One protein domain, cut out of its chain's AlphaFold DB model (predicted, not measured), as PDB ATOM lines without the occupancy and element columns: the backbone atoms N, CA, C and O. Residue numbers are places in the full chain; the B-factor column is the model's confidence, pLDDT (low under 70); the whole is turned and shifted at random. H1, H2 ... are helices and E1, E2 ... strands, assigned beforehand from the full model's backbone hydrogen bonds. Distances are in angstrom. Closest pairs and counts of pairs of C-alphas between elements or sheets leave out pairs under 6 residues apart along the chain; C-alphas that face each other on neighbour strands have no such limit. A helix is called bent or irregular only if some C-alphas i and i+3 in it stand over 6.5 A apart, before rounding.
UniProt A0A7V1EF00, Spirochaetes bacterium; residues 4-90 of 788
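Overview. This is residues 4 to 90 of the 788 residues of a protein of Spirochaetes bacterium (UniProt A0A7V1EF00). A small three-stranded sheet, E1, E2 and E3, stands between the short helix H3, which covers E2, and the sharply bent helix H4, while the long helix H1 lies off to one side, apart from the other named elements. The short helix H2 only grazes the sheet, and residues 27 to 28 pair in parallel with residues 49 to 50 of E1. You have 87 printed residues with four named helices and three named strands, in the order H1 H2 H3 E1 H4 E2 E3; the sheet's order is E1 - E2 - E3, antiparallel, and the class is mixed, helices and strands. The whole is compact, with a radius of gyration of the C-alphas of 12.1 A, and rounded, spanning 30 by 28 by 26 A.

Arrangement. Begin at H1, residues 7 to 20, then pass H2, residues 31 to 35, to H3, residues 37 to 43. H2 and H3 are close but not clearly touching; their closest C-alphas, of Ala 33 and Leu 40, are 7.3 A apart. Next come E1, residues 49 to 51, and H4, residues 56 to 75, assigned as one helix by its hydrogen bonds but bent: C-alphas 64 and 67 are 9.0 A apart. Its arms H4a, residues 56 to 64, and H4b, residues 67 to 75, stand at a steep tilt of 47 degrees, opposite ways; H4b is itself irregular, with C-alphas 67 and 70 at 7.7 A. Both arms only graze the sheet. At E2, residues 79 to 83, look back to E1: the two are antiparallel at 168 degrees, with N 50 and O 80 within hydrogen-bond range at 2.8 A. E2 and E3, residues 86 to 89, form an antiparallel hairpin, with N 81 and O 88 at 3.0 A. H3 lies over E2 at a height over the sheet of 7.7 A, along the strands at 27 degrees on the local plane; the closest C-alphas of H3 and E2, of Ala 37 and Ala 80, are 6.6 A apart. H1 is not on the sheet. Every O i to N i+4 pair is within hydrogen-bond range in H1, H2, H3 and H4a; H4b has 2 of 5, and 3 of 6 O i to N i+3 pairs.

Along the chain. Find C-alpha 7 at (-19.064, 3.599, 21.907); from there H1 runs 20.0 A to Glu 20. H2 measures 6.6 A, H3 10.2 A and E1 6.7 A. Find C-alpha 56 at (-33.566, 6.852, 37.451), where H4a begins its 12.5 A; H4b covers 14.8 A. E2 measures 12.3 A, and E3 runs 10.0 A to C-alpha 89 at (-35.320, -8.588, 28.621).

Size, cuts and confidence. The two C-alphas farthest apart, of Ser 5 and Lys 71, are 33.5 A apart. The printed part has no cut and no long link; the link from H1 to H2, 10 residues, is short and the others are tight. The mean pLDDT of the printed part is 89.3, and residues 4 to 5 are under 70.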
ATOM      1  N   GLN A   4     -23.313   6.209  20.699       63.44
ATOM      2  CA  GLN A   4     -22.896   5.797  19.356       63.44
ATOM      3  C   GLN A   4     -21.557   6.409  18.915       63.44
ATOM      4  O   GLN A   4     -20.723   5.688  18.373       63.44
ATOM      5  N   SER A   5     -21.316   7.699  19.179       61.94
ATOM      6  CA  SER A   5     -20.072   8.361  18.762       61.94
ATOM      7  C   SER A   5     -18.873   7.958  19.621       61.94
ATOM      8  O   SER A   5     -17.777   7.802  19.099       61.94
ATOM      9  N   ARG A   6     -19.092   7.701  20.918       73.06
ATOM     10  CA  ARG A   6     -18.042   7.307  21.879       73.06
ATOM     11  C   ARG A   6     -18.144   5.847  22.330       73.06
ATOM     12  O   ARG A   6     -17.641   5.478  23.389       73.06
ATOM     13  N   ALA A   7     -18.803   4.994  21.538       75.12
ATOM     14  CA  ALA A   7     -19.064   3.599  21.907       75.12
ATOM     15  C   ALA A   7     -17.754   2.859  22.159       75.12
ATOM     16  O   ALA A   7     -17.632   2.121  23.128       75.12
ATOM     17  N   ARG A   8     -16.757   3.088  21.297       79.56
ATOM     18  CA  ARG A   8     -15.444   2.441  21.393       79.56
ATOM     19  C   ARG A   8     -14.743   2.775  22.705       79.56
ATOM     20  O   ARG A   8     -14.255   1.865  23.362       79.56
ATOM     21  N   GLU A   9     -14.755   4.042  23.104       83.50
ATOM     22  CA  GLU A   9     -14.151   4.500  24.358       83.50
ATOM     23  C   GLU A   9     -14.869   3.917  25.576       83.50
ATOM     24  O   GLU A   9     -14.227   3.418  26.496       83.50
ATOM     25  N   PHE A  10     -16.207   3.909  25.561       85.81
ATOM     26  CA  PHE A  10     -16.986   3.281  26.627       85.81
ATOM     27  C   PHE A  10     -16.677   1.785  26.749       85.81
ATOM     28  O   PHE A  10     -16.508   1.277  27.853       85.81
ATOM     29  N   LEU A  11     -16.613   1.072  25.624       87.44
ATOM     30  CA  LEU A  11     -16.350  -0.368  25.595       87.44
ATOM     31  C   LEU A  11     -14.927  -0.701  26.050       87.44
ATOM     32  O   LEU A  11     -14.719  -1.682  26.760       87.44
ATOM     33  N   GLU A  12     -13.950   0.130  25.691       90.00
ATOM     34  CA  GLU A  12     -12.584   0.019  26.202       90.00
ATOM     35  C   GLU A  12     -12.536   0.237  27.719       90.00
ATOM     36  O   GLU A  12     -11.968  -0.584  28.440       90.00
ATOM     37  N   LEU A  13     -13.204   1.277  28.224       90.25
ATOM     38  CA  LEU A  13     -13.313   1.528  29.660       90.25
ATOM     39  C   LEU A  13     -13.989   0.358  30.385       90.25
ATOM     40  O   LEU A  13     -13.481  -0.114  31.399       90.25
ATOM     41  N   ALA A  14     -15.101  -0.151  29.851       91.25
ATOM     42  CA  ALA A  14     -15.809  -1.305  30.396       91.25
ATOM     43  C   ALA A  14     -14.892  -2.534  30.505       91.25
ATOM     44  O   ALA A  14     -14.873  -3.203  31.540       91.25
ATOM     45  N   ARG A  15     -14.088  -2.801  29.470       94.38
ATOM     46  CA  ARG A  15     -13.117  -3.900  29.463       94.38
ATOM     47  C   ARG A  15     -12.037  -3.715  30.524       94.38
ATOM     48  O   ARG A  15     -11.751  -4.661  31.252       94.38
ATOM     49  N   ARG A  16     -11.470  -2.512  30.654       94.25
ATOM     50  CA  ARG A  16     -10.458  -2.202  31.682       94.25
ATOM     51  C   ARG A  16     -11.012  -2.372  33.093       94.25
ATOM     52  O   ARG A  16     -10.424  -3.100  33.885       94.25
ATOM     53  N   VAL A  17     -12.197  -1.818  33.360       93.44
ATOM     54  CA  VAL A  17     -12.891  -1.977  34.647       93.44
ATOM     55  C   VAL A  17     -13.112  -3.454  34.971       93.44
ATOM     56  O   VAL A  17     -12.884  -3.874  36.103       93.44
ATOM     57  N   LYS A  18     -13.510  -4.272  33.989       92.19
ATOM     58  CA  LYS A  18     -13.685  -5.717  34.188       92.19
ATOM     59  C   LYS A  18     -12.382  -6.477  34.399       92.19
ATOM     60  O   LYS A  18     -12.392  -7.444  35.155       92.19
ATOM     61  N   ASN A  19     -11.287  -6.058  33.775       93.88
ATOM     62  CA  ASN A  19      -9.976  -6.667  33.987       93.88
ATOM     63  C   ASN A  19      -9.436  -6.364  35.392       93.88
ATOM     64  O   ASN A  19      -8.935  -7.262  36.061       93.88
ATOM     65  N   GLU A  20      -9.569  -5.118  35.853       95.56
ATOM     66  CA  GLU A  20      -9.091  -4.688  37.173       95.56
ATOM     67  C   GLU A  20     -10.009  -5.144  38.310       95.56
ATOM     68  O   GLU A  20      -9.556  -5.479  39.401       95.56
ATOM     69  N   SER A  21     -11.322  -5.149  38.074       92.81
ATOM     70  CA  SER A  21     -12.342  -5.458  39.076       92.81
ATOM     71  C   SER A  21     -13.472  -6.311  38.483       92.81
ATOM     72  O   SER A  21     -14.589  -5.822  38.285       92.81
ATOM     73  N   PRO A  22     -13.248  -7.627  38.273       89.75
ATOM     74  CA  PRO A  22     -14.209  -8.517  37.605       89.75
ATOM     75  C   PRO A  22     -15.595  -8.582  38.262       89.75
ATOM     76  O   PRO A  22     -16.599  -8.868  37.606       89.75
ATOM     77  N   HIS A  23     -15.658  -8.325  39.571       86.25
ATOM     78  CA  HIS A  23     -16.880  -8.392  40.374       86.25
ATOM     79  C   HIS A  23     -17.750  -7.132  40.302       86.25
ATOM     80  O   HIS A  23     -18.914  -7.191  40.708       86.25
ATOM     81  N   LEU A  24     -17.219  -6.003  39.820       86.94
ATOM     82  CA  LEU A  24     -18.005  -4.781  39.686       86.94
ATOM     83  C   LEU A  24     -18.958  -4.905  38.489       86.94
ATOM     84  O   LEU A  24     -18.513  -5.260  37.392       86.94
ATOM     85  N   PRO A  25     -20.265  -4.643  38.671       88.44
ATOM     86  CA  PRO A  25     -21.198  -4.642  37.559       88.44
ATOM     87  C   PRO A  25     -20.959  -3.416  36.673       88.44
ATOM     88  O   PRO A  25     -20.988  -2.280  37.146       88.44
ATOM     89  N   VAL A  26     -20.773  -3.644  35.379       92.06
ATOM     90  CA  VAL A  26     -20.732  -2.613  34.346       92.06
ATOM     91  C   VAL A  26     -22.121  -2.491  33.739       92.06
ATOM     92  O   VAL A  26     -22.660  -3.427  33.141       92.06
ATOM     93  N   ILE A  27     -22.696  -1.306  33.912       91.69
ATOM     94  CA  ILE A  27     -24.064  -0.987  33.521       91.69
ATOM     95  C   ILE A  27     -24.016   0.054  32.409       91.69
ATOM     96  O   ILE A  27     -23.487   1.147  32.607       91.69
ATOM     97  N   ALA A  28     -24.600  -0.261  31.254       91.81
ATOM     98  CA  ALA A  28     -24.807   0.717  30.188       91.81
ATOM     99  C   ALA A  28     -26.261   1.218  30.178       91.81
ATOM    100  O   ALA A  28     -27.179   0.549  30.649       91.81
ATOM    101  N   GLY A  29     -26.489   2.405  29.624       89.69
ATOM    102  CA  GLY A  29     -27.819   3.002  29.528       89.69
ATOM    103  C   GLY A  29     -27.858   4.164  28.541       89.69
ATOM    104  O   GLY A  29     -26.846   4.531  27.942       89.69
ATOM    105  N   GLY A  30     -29.044   4.742  28.362       87.50
ATOM    106  CA  GLY A  30     -29.281   5.834  27.420       87.50
ATOM    107  C   GLY A  30     -29.862   5.372  26.083       87.50
ATOM    108  O   GLY A  30     -30.088   4.182  25.849       87.50
ATOM    109  N   HIS A  31     -30.141   6.341  25.207       86.62
ATOM    110  CA  HIS A  31     -30.986   6.147  24.023       86.62
ATOM    111  C   HIS A  31     -30.488   5.032  23.100       86.62
ATOM    112  O   HIS A  31     -31.223   4.098  22.790       86.62
ATOM    113  N   TYR A  32     -29.225   5.118  22.687       85.75
ATOM    114  CA  TYR A  32     -28.646   4.149  21.766       85.75
ATOM    115  C   TYR A  32     -28.458   2.777  22.429       85.75
ATOM    116  O   TYR A  32     -28.883   1.776  21.858       85.75
ATOM    117  N   ALA A  33     -27.904   2.722  23.650       89.88
ATOM    118  CA  ALA A  33     -27.692   1.459  24.362       89.88
ATOM    119  C   ALA A  33     -29.004   0.685  24.561       89.88
ATOM    120  O   ALA A  33     -29.035  -0.527  24.385       89.88
ATOM    121  N   SER A  34     -30.104   1.395  24.833       91.62
ATOM    122  CA  SER A  34     -31.444   0.803  24.933       91.62
ATOM    123  C   SER A  34     -31.886   0.141  23.628       91.62
ATOM    124  O   SER A  34     -32.406  -0.973  23.641       91.62
ATOM    125  N   CYS A  35     -31.686   0.813  22.492       88.62
ATOM    126  CA  CYS A  35     -32.102   0.294  21.194       88.62
ATOM    127  C   CYS A  35     -31.181  -0.814  20.660       88.62
ATOM    128  O   CYS A  35     -31.660  -1.720  19.984       88.62
ATOM    129  N   ALA A  36     -29.886  -0.756  20.975       89.19
ATOM    130  CA  ALA A  36     -28.870  -1.733  20.579       89.19
ATOM    131  C   ALA A  36     -28.634  -2.820  21.644       89.19
ATOM    132  O   ALA A  36     -27.635  -3.535  21.585       89.19
ATOM    133  N   ALA A  37     -29.516  -2.944  22.644       92.38
ATOM    134  CA  ALA A  37     -29.221  -3.698  23.861       92.38
ATOM    135  C   ALA A  37     -28.860  -5.167  23.601       92.38
ATOM    136  O   ALA A  37     -27.948  -5.712  24.221       92.38
ATOM    137  N   LYS A  38     -29.561  -5.803  22.655       91.00
ATOM    138  CA  LYS A  38     -29.304  -7.194  22.278       91.00
ATOM    139  C   LYS A  38     -27.920  -7.356  21.647       91.00
ATOM    140  O   LYS A  38     -27.180  -8.237  22.059       91.00
ATOM    141  N   ASP A  39     -27.569  -6.509  20.684       89.81
ATOM    142  CA  ASP A  39     -26.279  -6.597  19.996       89.81
ATOM    143  C   ASP A  39     -25.118  -6.254  20.940       89.81
ATOM    144  O   ASP A  39     -24.119  -6.971  20.976       89.81
ATOM    145  N   LEU A  40     -25.280  -5.228  21.783       90.94
ATOM    146  CA  LEU A  40     -24.280  -4.852  22.785       90.94
ATOM    147  C   LEU A  40     -24.009  -5.992  23.770       90.94
ATOM    148  O   LEU A  40     -22.860  -6.375  23.957       90.94
ATOM    149  N   LEU A  41     -25.050  -6.591  24.356       93.12
ATOM    150  CA  LEU A  41     -24.885  -7.733  25.263       93.12
ATOM    151  C   LEU A  41     -24.421  -9.003  24.540       93.12
ATOM    152  O   LEU A  41     -23.908  -9.912  25.185       93.12
ATOM    153  N   TYR A  42     -24.597  -9.124  23.229       91.25
ATOM    154  CA  TYR A  42     -24.082 -10.280  22.501       91.25
ATOM    155  C   TYR A  42     -22.579 -10.150  22.238       91.25
ATOM    156  O   TYR A  42     -21.821 -11.086  22.479       91.25
ATOM    157  N   HIS A  43     -22.143  -8.979  21.779       90.00
ATOM    158  CA  HIS A  43     -20.769  -8.750  21.337       90.00
ATOM    159  C   HIS A  43     -19.819  -8.276  22.444       90.00
ATOM    160  O   HIS A  43     -18.610  -8.419  22.281       90.00
ATOM    161  N   HIS A  44     -20.341  -7.740  23.552       91.38
ATOM    162  CA  HIS A  44     -19.542  -7.161  24.635       91.38
ATOM    163  C   HIS A  44     -19.808  -7.875  25.968       91.38
ATOM    164  O   HIS A  44     -20.690  -7.462  26.735       91.38
ATOM    165  N   PRO A  45     -19.084  -8.978  26.260       90.69
ATOM    166  CA  PRO A  45     -19.192  -9.698  27.530       90.69
ATOM    167  C   PRO A  45     -18.896  -8.823  28.751       90.69
ATOM    168  O   PRO A  45     -19.440  -9.098  29.819       90.69
ATOM    169  N   GLU A  46     -18.109  -7.759  28.578       91.88
ATOM    170  CA  GLU A  46     -17.759  -6.777  29.603       91.88
ATOM    171  C   GLU A  46     -18.960  -5.985  30.148       91.88
ATOM    172  O   GLU A  46     -18.885  -5.482  31.266       91.88
ATOM    173  N   ILE A  47     -20.072  -5.906  29.407       93.19
ATOM    174  CA  ILE A  47     -21.322  -5.290  29.867       93.19
ATOM    175  C   ILE A  47     -22.198  -6.366  30.521       93.19
ATOM    176  O   ILE A  47     -22.582  -7.344  29.871       93.19
ATOM    177  N   ASP A  48     -22.564  -6.173  31.791       91.00
ATOM    178  CA  ASP A  48     -23.415  -7.126  32.520       91.00
ATOM    179  C   ASP A  48     -24.903  -6.887  32.256       91.00
ATOM    180  O   ASP A  48     -25.693  -7.828  32.117       91.00
ATOM    181  N   LEU A  49     -25.297  -5.613  32.213       93.56
ATOM    182  CA  LEU A  49     -26.687  -5.216  32.051       93.56
ATOM    183  C   LEU A  49     -26.830  -3.856  31.369       93.56
ATOM    184  O   LEU A  49     -25.980  -2.971  31.474       93.56
ATOM    185  N   ILE A  50     -27.953  -3.699  30.681       95.19
ATOM    186  CA  ILE A  50     -28.344  -2.476  29.996       95.19
ATOM    187  C   ILE A  50     -29.668  -2.003  30.572       95.19
ATOM    188  O   ILE A  50     -30.657  -2.736  30.572       95.19
ATOM    189  N   VAL A  51     -29.688  -0.762  31.041       95.50
ATOM    190  CA  VAL A  51     -30.907  -0.076  31.458       95.50
ATOM    191  C   VAL A  51     -31.635   0.428  30.217       95.50
ATOM    192  O   VAL A  51     -31.076   1.176  29.412       95.50
ATOM    193  N   ILE A  52     -32.883  -0.004  30.059       93.81
ATOM    194  CA  ILE A  52     -33.724   0.306  28.907       93.81
ATOM    195  C   ILE A  52     -34.530   1.575  29.193       93.81
ATOM    196  O   ILE A  52     -35.293   1.631  30.154       93.81
ATOM    197  N   HIS A  53     -34.421   2.556  28.296       91.44
ATOM    198  CA  HIS A  53     -35.143   3.829  28.330       91.44
ATOM    199  C   HIS A  53     -34.712   4.760  29.484       91.44
ATOM    200  O   HIS A  53     -33.597   5.281  29.460       91.44
ATOM    201  N   GLU A  54     -35.597   5.022  30.451       90.12
ATOM    202  CA  GLU A  54     -35.381   5.939  31.580       90.12
ATOM    203  C   GLU A  54     -34.781   5.163  32.753       90.12
ATOM    204  O   GLU A  54     -35.266   4.087  33.114       90.12
ATOM    205  N   GLY A  55     -33.695   5.689  33.319       91.00
ATOM    206  CA  GLY A  55     -32.835   4.922  34.212       91.00
ATOM    207  C   GLY A  55     -32.978   5.224  35.692       91.00
ATOM    208  O   GLY A  55     -32.528   4.418  36.492       91.00
ATOM    209  N   GLU A  56     -33.612   6.325  36.083       90.69
ATOM    210  CA  GLU A  56     -33.566   6.852  37.451       90.69
ATOM    211  C   GLU A  56     -34.048   5.826  38.481       90.69
ATOM    212  O   GLU A  56     -33.313   5.458  39.391       90.69
ATOM    213  N   GLN A  57     -35.256   5.295  38.299       91.06
ATOM    214  CA  GLN A  57     -35.826   4.298  39.211       91.06
ATOM    215  C   GLN A  57     -35.152   2.928  39.065       91.06
ATOM    216  O   GLN A  57     -34.936   2.228  40.053       91.06
ATOM    217  N   THR A  58     -34.805   2.542  37.834       93.69
ATOM    218  CA  THR A  58     -34.156   1.256  37.550       93.69
ATOM    219  C   THR A  58     -32.783   1.174  38.218       93.69
ATOM    220  O   THR A  58     -32.451   0.154  38.815       93.69
ATOM    221  N   LEU A  59     -32.000   2.253  38.165       93.19
ATOM    222  CA  LEU A  59     -30.683   2.346  38.791       93.19
ATOM    223  C   LEU A  59     -30.776   2.306  40.317       93.19
ATOM    224  O   LEU A  59     -29.949   1.641  40.933       93.19
ATOM    225  N   VAL A  60     -31.794   2.933  40.919       91.88
ATOM    226  CA  VAL A  60     -32.055   2.815  42.366       91.88
ATOM    227  C   VAL A  60     -32.337   1.362  42.745       91.88
ATOM    228  O   VAL A  60     -31.695   0.837  43.647       91.88
ATOM    229  N   GLU A  61     -33.207   0.660  42.014       93.50
ATOM    230  CA  GLU A  61     -33.495  -0.755  42.296       93.50
ATOM    231  C   GLU A  61     -32.271  -1.668  42.113       93.50
ATOM    232  O   GLU A  61     -32.103  -2.636  42.863       93.50
ATOM    233  N   ILE A  62     -31.411  -1.372  41.132       92.94
ATOM    234  CA  ILE A  62     -30.139  -2.076  40.930       92.94
ATOM    235  C   ILE A  62     -29.191  -1.817  42.108       92.94
ATOM    236  O   ILE A  62     -28.630  -2.770  42.653       92.94
ATOM    237  N   ALA A  63     -29.042  -0.559  42.525       92.12
ATOM    238  CA  ALA A  63     -28.204  -0.178  43.657       92.12
ATOM    239  C   ALA A  63     -28.694  -0.828  44.963       92.12
ATOM    240  O   ALA A  63     -27.905  -1.453  45.672       92.12
ATOM    241  N   ASP A  64     -30.005  -0.802  45.219       93.88
ATOM    242  CA  ASP A  64     -30.657  -1.444  46.368       93.88
ATOM    243  C   ASP A  64     -30.493  -2.969  46.371       93.88
ATOM    244  O   ASP A  64     -30.561  -3.626  47.415       93.88
ATOM    245  N   ALA A  65     -30.317  -3.583  45.198       91.44
ATOM    246  CA  ALA A  65     -30.027  -5.005  45.114       91.44
ATOM    247  C   ALA A  65     -28.608  -5.338  45.596       91.44
ATOM    248  O   ALA A  65     -28.412  -6.433  46.136       91.44
ATOM    249  N   GLY A  66     -27.650  -4.417  45.453       88.56
ATOM    250  CA  GLY A  66     -26.272  -4.553  45.926       88.56
ATOM    251  C   GLY A  66     -25.653  -5.904  45.555       88.56
ATOM    252  O   GLY A  66     -25.765  -6.382  44.426       88.56
ATOM    253  N   SER A  67     -25.071  -6.598  46.536       86.69
ATOM    254  CA  SER A  67     -24.472  -7.930  46.337       86.69
ATOM    255  C   SER A  67     -25.464  -9.024  45.911       86.69
ATOM    256  O   SER A  67     -25.058 -10.089  45.445       86.69
ATOM    257  N   LYS A  68     -26.777  -8.788  46.040       89.06
ATOM    258  CA  LYS A  68     -27.841  -9.716  45.621       89.06
ATOM    259  C   LYS A  68     -28.338  -9.447  44.199       89.06
ATOM    260  O   LYS A  68     -29.280 -10.123  43.785       89.06
ATOM    261  N   LEU A  69     -27.726  -8.520  43.456       89.12
ATOM    262  CA  LEU A  69     -28.146  -8.124  42.108       89.12
ATOM    263  C   LEU A  69     -28.440  -9.326  41.206       89.12
ATOM    264  O   LEU A  69     -29.569  -9.468  40.748       89.12
ATOM    265  N   HIS A  70     -27.498 -10.263  41.073       84.88
ATOM    266  CA  HIS A  70     -27.648 -11.464  40.239       84.88
ATOM    267  C   HIS A  70     -28.886 -12.316  40.579       84.88
ATOM    268  O   HIS A  70     -29.486 -12.915  39.691       84.88
ATOM    269  N   LYS A  71     -29.308 -12.350  41.852       86.38
ATOM    270  CA  LYS A  71     -30.507 -13.087  42.297       86.38
ATOM    271  C   LYS A  71     -31.807 -12.315  42.049       86.38
ATOM    272  O   LYS A  71     -32.878 -12.912  42.076       86.38
ATOM    273  N   ARG A  72     -31.721 -10.995  41.855       89.75
ATOM    274  CA  ARG A  72     -32.862 -10.081  41.701       89.75
ATOM    275  C   ARG A  72     -33.046  -9.563  40.275       89.75
ATOM    276  O   ARG A  72     -34.073  -8.945  40.029       89.75
ATOM    277  N   LEU A  73     -32.130  -9.844  39.340       87.69
ATOM    278  CA  LEU A  73     -32.188  -9.343  37.956       87.69
ATOM    279  C   LEU A  73     -33.570  -9.536  37.311       87.69
ATOM    280  O   LEU A  73     -34.136  -8.584  36.797       87.69
ATOM    281  N   GLN A  74     -34.170 -10.725  37.426       84.62
ATOM    282  CA  GLN A  74     -35.486 -11.010  36.830       84.62
ATOM    283  C   GLN A  74     -36.655 -10.210  37.444       84.62
ATOM    284  O   GLN A  74     -37.726 -10.137  36.847       84.62
ATOM    285  N   GLN A  75     -36.475  -9.633  38.635       90.25
ATOM    286  CA  GLN A  75     -37.495  -8.848  39.339       90.25
ATOM    287  C   GLN A  75     -37.418  -7.355  38.996       90.25
ATOM    288  O   GLN A  75     -38.415  -6.648  39.137       90.25
ATOM    289  N   ILE A  76     -36.247  -6.879  38.566       93.75
ATOM    290  CA  ILE A  76     -36.018  -5.477  38.215       93.75
ATOM    291  C   ILE A  76     -36.579  -5.252  36.812       93.75
ATOM    292  O   ILE A  76     -36.150  -5.892  35.861       93.75
ATOM    293  N   LYS A  77     -37.550  -4.351  36.665       94.94
ATOM    294  CA  LYS A  77     -38.132  -4.021  35.352       94.94
ATOM    295  C   LYS A  77     -37.260  -3.042  34.576       94.94
ATOM    296  O   LYS A  77     -36.652  -2.155  35.179       94.94
ATOM    297  N   GLY A  78     -37.319  -3.121  33.247       94.88
ATOM    298  CA  GLY A  78     -36.657  -2.168  32.352       94.88
ATOM    299  C   GLY A  78     -35.156  -2.404  32.189       94.88
ATOM    300  O   GLY A  78     -34.415  -1.456  31.952       94.88
ATOM    301  N   ILE A  79     -34.701  -3.650  32.317       95.88
ATOM    302  CA  ILE A  79     -33.316  -4.046  32.034       95.88
ATOM    303  C   ILE A  79     -33.242  -5.154  30.982       95.88
ATOM    304  O   ILE A  79     -34.124  -6.019  30.910       95.88
ATOM    305  N   ALA A  80     -32.152  -5.149  30.222       95.56
ATOM    306  CA  ALA A  80     -31.662  -6.294  29.470       95.56
ATOM    307  C   ALA A  80     -30.377  -6.811  30.126       95.56
ATOM    308  O   ALA A  80     -29.527  -6.018  30.526       95.56
ATOM    309  N   CYS A  81     -30.219  -8.124  30.252       93.44
ATOM    310  CA  CYS A  81     -29.034  -8.726  30.863       93.44
ATOM    311  C   CYS A  81     -28.742 -10.109  30.281       93.44
ATOM    312  O   CYS A  81     -29.609 -10.745  29.673       93.44
ATOM    313  N   ARG A  82     -27.523 -10.599  30.512       87.94
ATOM    314  CA  ARG A  82     -27.122 -11.959  30.144       87.94
ATOM    315  C   ARG A  82     -27.479 -12.952  31.253       87.94
ATOM    316  O   ARG A  82     -27.227 -12.694  32.428       87.94
ATOM    317  N   HIS A  83     -28.039 -14.100  30.886       79.56
ATOM    318  CA  HIS A  83     -28.244 -15.237  31.780       79.56
ATOM    319  C   HIS A  83     -27.750 -16.516  31.095       79.56
ATOM    320  O   HIS A  83     -28.396 -17.043  30.190       79.56
ATOM    321  N   GLY A  84     -26.569 -16.997  31.493       76.12
ATOM    322  CA  GLY A  84     -25.869 -18.043  30.742       76.12
ATOM    323  C   GLY A  84     -25.491 -17.549  29.342       76.12
ATOM    324  O   GLY A  84     -24.863 -16.499  29.216       76.12
ATOM    325  N   ASN A  85     -25.908 -18.278  28.303       77.81
ATOM    326  CA  ASN A  85     -25.672 -17.910  26.899       77.81
ATOM    327  C   ASN A  85     -26.825 -17.104  26.275       77.81
ATOM    328  O   ASN A  85     -26.747 -16.734  25.105       77.81
ATOM    329  N   GLU A  86     -27.896 -16.836  27.025       86.50
ATOM    330  CA  GLU A  86     -29.066 -16.122  26.518       86.50
ATOM    331  C   GLU A  86     -29.107 -14.673  27.007       86.50
ATOM    332  O   GLU A  86     -28.667 -14.338  28.112       86.50
ATOM    333  N   ILE A  87     -29.667 -13.800  26.170       91.62
ATOM    334  CA  ILE A  87     -29.938 -12.403  26.505       91.62
ATOM    335  C   ILE A  87     -31.423 -12.286  26.807       91.62
ATOM    336  O   ILE A  87     -32.263 -12.581  25.956       91.62
ATOM    337  N   TYR A  88     -31.740 -11.831  28.012       89.88
ATOM    338  CA  TYR A  88     -33.106 -11.694  28.489       89.88
ATOM    339  C   TYR A  88     -33.468 -10.224  28.704       89.88
ATOM    340  O   TYR A  88     -32.674  -9.445  29.233       89.88
ATOM    341  N   PHE A  89     -34.696  -9.872  28.325       93.88
ATOM    342  CA  PHE A  89     -35.320  -8.588  28.621       93.88
ATOM    343  C   PHE A  89     -36.368  -8.796  29.708       93.88
ATOM    344  O   PHE A  89     -37.307  -9.575  29.544       93.88
ATOM    345  N   THR A  90     -36.216  -8.075  30.811       94.06
ATOM    346  CA  THR A  90     -37.235  -8.022  31.863       94.06
ATOM    347  C   THR A  90     -38.477  -7.279  31.372       94.06
ATOM    348  O   THR A  90     -38.443  -6.567  30.366       94.06
TER     349      THR A  90